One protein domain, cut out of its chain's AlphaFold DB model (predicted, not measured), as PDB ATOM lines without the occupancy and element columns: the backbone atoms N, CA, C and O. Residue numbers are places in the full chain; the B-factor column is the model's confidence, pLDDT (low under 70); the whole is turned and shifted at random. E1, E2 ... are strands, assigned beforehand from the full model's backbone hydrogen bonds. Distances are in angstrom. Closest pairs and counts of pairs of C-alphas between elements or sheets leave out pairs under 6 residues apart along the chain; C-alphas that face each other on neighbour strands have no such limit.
ATOM      1  N   ILE A  17     153.435 128.135 140.504       95.94
ATOM      2  CA  ILE A  17     152.765 129.177 139.721       95.94
ATOM      3  C   ILE A  17     153.661 130.410 139.731       95.94
ATOM      4  O   ILE A  17     154.041 130.882 140.802       95.94
ATOM      5  N   VAL A  18     154.008 130.931 138.556       97.44
ATOM      6  CA  VAL A  18     154.819 132.153 138.422       97.44
ATOM      7  C   VAL A  18     154.191 133.124 137.426       97.44
ATOM      8  O   VAL A  18     153.568 132.672 136.463       97.44
ATOM      9  N   PRO A  19     154.363 134.443 137.615       97.69
ATOM     10  CA  PRO A  19     154.027 135.420 136.585       97.69
ATOM     11  C   PRO A  19     154.808 135.141 135.298       97.69
ATOM     12  O   PRO A  19     155.988 134.784 135.351       97.69
ATOM     13  N   PHE A  20     154.162 135.321 134.152       97.69
ATOM     14  CA  PHE A  20     154.841 135.352 132.868       97.69
ATOM     15  C   PHE A  20     155.208 136.795 132.516       97.69
ATOM     16  O   PHE A  20     154.365 137.683 132.550       97.69
ATOM     17  N   ALA A  21     156.478 137.032 132.188       96.19
ATOM     18  CA  ALA A  21     156.936 138.339 131.736       96.19
ATOM     19  C   ALA A  21     156.722 138.454 130.220       96.19
ATOM     20  O   ALA A  21     157.586 138.067 129.434       96.19
ATOM     21  N   GLY A  22     155.553 138.953 129.821       96.44
ATOM     22  CA  GLY A  22     155.192 139.174 128.425       96.44
ATOM     23  C   GLY A  22     153.685 139.118 128.203       96.44
ATOM     24  O   GLY A  22     152.917 138.882 129.130       96.44
ATOM     25  N   VAL A  23     153.276 139.308 126.949       97.94
ATOM     26  CA  VAL A  23     151.868 139.218 126.549       97.94
ATOM     27  C   VAL A  23     151.578 137.819 126.024       97.94
ATOM     28  O   VAL A  23     152.273 137.331 125.132       97.94
ATOM     29  N   VAL A  24     150.540 137.177 126.557       98.25
ATOM     30  CA  VAL A  24     150.013 135.917 126.025       98.25
ATOM     31  C   VAL A  24     148.740 136.205 125.248       98.25
ATOM     32  O   VAL A  24     147.747 136.653 125.816       98.25
ATOM     33  N   THR A  25     148.764 135.913 123.951       98.00
ATOM     34  CA  THR A  25     147.595 136.000 123.072       98.00
ATOM     35  C   THR A  25     147.041 134.602 122.820       98.00
ATOM     36  O   THR A  25     147.762 133.720 122.352       98.00
ATOM     37  N   VAL A  26     145.753 134.399 123.097       97.50
ATOM     38  CA  VAL A  26     145.051 133.138 122.830       97.50
ATOM     39  C   VAL A  26     144.198 133.299 121.583       97.50
ATOM     40  O   VAL A  26     143.371 134.206 121.495       97.50
ATOM     41  N   ARG A  27     144.390 132.402 120.614       96.12
ATOM     42  CA  ARG A  27     143.641 132.382 119.358       96.12
ATOM     43  C   ARG A  27     142.898 131.063 119.204       96.12
ATOM     44  O   ARG A  27     143.490 129.999 119.374       96.12
ATOM     45  N   PHE A  28     141.632 131.145 118.821       93.88
ATOM     46  CA  PHE A  28     140.825 130.010 118.401       93.88
ATOM     47  C   PHE A  28     140.410 130.224 116.944       93.88
ATOM     48  O   PHE A  28     139.709 131.178 116.628       93.88
ATOM     49  N   SER A  29     140.884 129.354 116.047       93.44
ATOM     50  CA  SER A  29     140.785 129.551 114.592       93.44
ATOM     51  C   SER A  29     141.382 130.902 114.155       93.44
ATOM     52  O   SER A  29     142.591 131.110 114.306       93.44
ATOM     53  N   ASP A  30     140.568 131.811 113.624       92.38
ATOM     54  CA  ASP A  30     140.920 133.160 113.177       92.38
ATOM     55  C   ASP A  30     140.602 134.255 114.212       92.38
ATOM     56  O   ASP A  30     141.019 135.399 114.035       92.38
ATOM     57  N   ALA A  31     139.949 133.912 115.327       93.12
ATOM     58  CA  ALA A  31     139.570 134.854 116.373       93.12
ATOM     59  C   ALA A  31     140.576 134.872 117.533       93.12
ATOM     60  O   ALA A  31     140.929 133.833 118.098       93.12
ATOM     61  N   VAL A  32     141.015 136.069 117.929       95.75
ATOM     62  CA  VAL A  32     141.713 136.271 119.208       95.75
ATOM     63  C   VAL A  32     140.663 136.315 120.312       95.75
ATOM     64  O   VAL A  32     139.790 137.174 120.288       95.75
ATOM     65  N   VAL A  33     140.754 135.390 121.267       96.19
ATOM     66  CA  VAL A  33     139.772 135.225 122.355       96.19
ATOM     67  C   VAL A  33     140.284 135.732 123.705       96.19
ATOM     68  O   VAL A  33     139.503 135.867 124.641       96.19
ATOM     69  N   ALA A  34     141.585 136.015 123.817       97.75
ATOM     70  CA  ALA A  34     142.180 136.681 124.973       97.75
ATOM     71  C   ALA A  34     143.539 137.301 124.621       97.75
ATOM     72  O   ALA A  34     144.265 136.786 123.761       97.75
ATOM     73  N   SER A  35     143.921 138.358 125.336       97.88
ATOM     74  CA  SER A  35     145.282 138.905 125.332       97.88
ATOM     75  C   SER A  35     145.613 139.428 126.724       97.88
ATOM     76  O   SER A  35     144.940 140.333 127.205       97.88
ATOM     77  N   SER A  36     146.638 138.866 127.367       98.44
ATOM     78  CA  SER A  36     146.926 139.110 128.784       98.44
ATOM     79  C   SER A  36     148.398 139.413 129.037       98.44
ATOM     80  O   SER A  36     149.268 138.625 128.665       98.44
ATOM     81  N   GLU A  37     148.672 140.518 129.733       98.25
ATOM     82  CA  GLU A  37     149.981 140.817 130.345       98.25
ATOM     83  C   GLU A  37     150.112 140.210 131.758       98.25
ATOM     84  O   GLU A  37     151.161 140.279 132.394       98.25
ATOM     85  N   HIS A  38     149.032 139.604 132.256       98.00
ATOM     86  CA  HIS A  38     148.890 139.070 133.611       98.00
ATOM     87  C   HIS A  38     148.889 137.535 133.642       98.00
ATOM     88  O   HIS A  38     148.562 136.918 134.665       98.00
ATOM     89  N   ALA A  39     149.240 136.909 132.518       98.31
ATOM     90  CA  ALA A  39     149.283 135.467 132.384       98.31
ATOM     91  C   ALA A  39     150.267 134.839 133.382       98.31
ATOM     92  O   ALA A  39     151.284 135.420 133.776       98.31
ATOM     93  N   LYS A  40     149.968 133.608 133.791       98.12
ATOM     94  CA  LYS A  40     150.795 132.838 134.729       98.12
ATOM     95  C   LYS A  40     151.226 131.530 134.090       98.12
ATOM     96  O   LYS A  40     150.423 130.886 133.426       98.12
ATOM     97  N   LEU A  41     152.468 131.116 134.327       97.38
ATOM     98  CA  LEU A  41     152.932 129.768 134.001       97.38
ATOM     99  C   LEU A  41     152.714 128.853 135.199       97.38
ATOM    100  O   LEU A  41     153.173 129.148 136.308       97.38
ATOM    101  N   VAL A  42     152.034 127.738 134.954       96.00
ATOM    102  CA  VAL A  42     151.775 126.696 135.942       96.00
ATOM    103  C   VAL A  42     152.571 125.458 135.575       96.00
ATOM    104  O   VAL A  42     152.410 124.905 134.491       96.00
ATOM    105  N   TYR A  43     153.430 125.041 136.499       95.12
ATOM    106  CA  TYR A  43     154.207 123.815 136.429       95.12
ATOM    107  C   TYR A  43     153.537 122.784 137.332       95.12
ATOM    108  O   TYR A  43     153.308 123.062 138.511       95.12
ATOM    109  N   GLU A  44     153.240 121.615 136.778       92.12
ATOM    110  CA  GLU A  44     152.738 120.453 137.505       92.12
ATOM    111  C   GLU A  44     153.614 119.253 137.136       92.12
ATOM    112  O   GLU A  44     153.941 119.057 135.963       92.12
ATOM    113  N   ASP A  45     154.025 118.464 138.130       89.44
ATOM    114  CA  ASP A  45     154.918 117.326 137.906       89.44
ATOM    115  C   ASP A  45     154.350 116.358 136.857       89.44
ATOM    116  O   ASP A  45     153.209 115.904 136.942       89.44
ATOM    117  N   GLY A  46     155.177 116.015 135.867       88.56
ATOM    118  CA  GLY A  46     154.790 115.105 134.788       88.56
ATOM    119  C   GLY A  46     153.905 115.729 133.704       88.56
ATOM    120  O   GLY A  46     153.377 114.987 132.875       88.56
ATOM    121  N   ARG A  47     153.742 117.059 133.682       91.50
ATOM    122  CA  ARG A  47     153.059 117.794 132.609       91.50
ATOM    123  C   ARG A  47     153.930 118.912 132.054       91.50
ATOM    124  O   ARG A  47     154.754 119.490 132.763       91.50
ATOM    125  N   ASP A  48     153.691 119.248 130.793       94.94
ATOM    126  CA  ASP A  48     154.237 120.473 130.224       94.94
ATOM    127  C   ASP A  48     153.618 121.696 130.920       94.94
ATOM    128  O   ASP A  48     152.432 121.668 131.273       94.94
ATOM    129  N   PRO A  49     154.389 122.778 131.126       95.19
ATOM    130  CA  PRO A  49     153.863 123.994 131.722       95.19
ATOM    131  C   PRO A  49     152.721 124.573 130.887       95.19
ATOM    132  O   PRO A  49     152.802 124.633 129.660       95.19
ATOM    133  N   VAL A  50     151.679 125.059 131.557       96.75
ATOM    134  CA  VAL A  50     150.514 125.670 130.902       96.75
ATOM    135  C   VAL A  50     150.368 127.136 131.281       96.75
ATOM    136  O   VAL A  50     150.684 127.542 132.403       96.75
ATOM    137  N   PHE A  51     149.861 127.933 130.343       98.00
ATOM    138  CA  PHE A  51     149.477 129.314 130.609       98.00
ATOM    139  C   PHE A  51     148.079 129.375 131.216       98.00
ATOM    140  O   PHE A  51     147.119 128.857 130.650       98.00
ATOM    141  N   TYR A  52     147.967 130.064 132.343       97.31
ATOM    142  CA  TYR A  52     146.701 130.520 132.895       97.31
ATOM    143  C   TYR A  52     146.463 131.965 132.479       97.31
ATOM    144  O   TYR A  52     147.294 132.833 132.753       97.31
ATOM    145  N   ILE A  53     145.312 132.201 131.855       98.00
ATOM    146  CA  ILE A  53     144.824 133.527 131.477       98.00
ATOM    147  C   ILE A  53     143.795 133.966 132.522       98.00
ATOM    148  O   ILE A  53     142.847 133.214 132.768       98.00
ATOM    149  N   PRO A  54     143.979 135.126 133.180       97.00
ATOM    150  CA  PRO A  54     142.970 135.685 134.069       97.00
ATOM    151  C   PRO A  54     141.648 135.898 133.344       97.00
ATOM    152  O   PRO A  54     141.618 136.214 132.157       97.00
ATOM    153  N   PHE A  55     140.551 135.711 134.068       95.69
ATOM    154  CA  PHE A  55     139.219 135.743 133.474       95.69
ATOM    155  C   PHE A  55     138.880 137.131 132.919       95.69
ATOM    156  O   PHE A  55     138.233 137.230 131.884       95.69
ATOM    157  N   GLU A  56     139.363 138.192 133.568       95.56
ATOM    158  CA  GLU A  56     139.199 139.575 133.116       95.56
ATOM    159  C   GLU A  56     139.832 139.878 131.748       95.56
ATOM    160  O   GLU A  56     139.397 140.813 131.081       95.56
ATOM    161  N   ASP A  57     140.806 139.076 131.306       96.94
ATOM    162  CA  ASP A  57     141.522 139.273 130.039       96.94
ATOM    163  C   ASP A  57     140.918 138.442 128.881       96.94
ATOM    164  O   ASP A  57     141.475 138.404 127.778       96.94
ATOM    165  N   ILE A  58     139.792 137.754 129.122       96.06
ATOM    166  CA  ILE A  58     139.073 136.931 128.137       96.06
ATOM    167  C   ILE A  58     137.931 137.737 127.503       96.06
ATOM    168  O   ILE A  58     137.115 138.351 128.190       96.06
TER     169      ILE A  58
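This is residues 17 to 58 of the 63 residues of the protein "BH4_AAA_HYDROXYL_2 domain-containing protein" of Mesorhizobium metallidurans STM 2683 (UniProt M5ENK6). Two small antiparallel sheets form the legs of an open V: the hairpin of E2 and E3 makes one leg, and the hairpin of E4 and E5, with E1 beside E4, makes the other. The links at residues 20 to 23 and 37 to 39 pass between the legs where they come together, and the hairpin turns lie at the far ends. The printed part has 42 residues with no named helix and five strands, E1 to E5 in order along the chain, in sheets E1-E4-E5 and E2-E3, both antiparallel; the class is all strand. It is elongated, with spans of 32 by 20 by 16 A, and only just compact, close to loose, with a radius of gyration of the C-alphas of 11.0 A.

Find C-alpha 17 at (152.765, 129.177, 139.721), where E1, residues 17 to 19, begins. E2, residues 24 to 28, runs 13.3 A, and E3, residues 31 to 36, runs 15.0 A from C-alpha 31 at (139.570, 134.854, 116.373). E4 is residues 40 to 43, 9.8 A long; E5, residues 50 to 52, ends at C-alpha 52 (146.701, 130.520, 132.895).

Look at E4, the inner strand between edge strands E1 and E5. Beside E1, N 18 and O 41 are within hydrogen-bond range at 3.0 A; in the hairpin with E5, N 52 and O 40 are at 2.8 A. In the hairpin of E2 and E3, at 161 degrees, N 26 and O 34 are at 2.9 A. E2 and E5 are only just apart, their closest C-alphas at 8.1 A.

The C-alphas of Asp 30 and Asp 45, the two farthest apart, are 32.5 A apart. The printed part has no cut, and no link is long. Mean pLDDT of the printed part is 96.0; no printed residue is under 70.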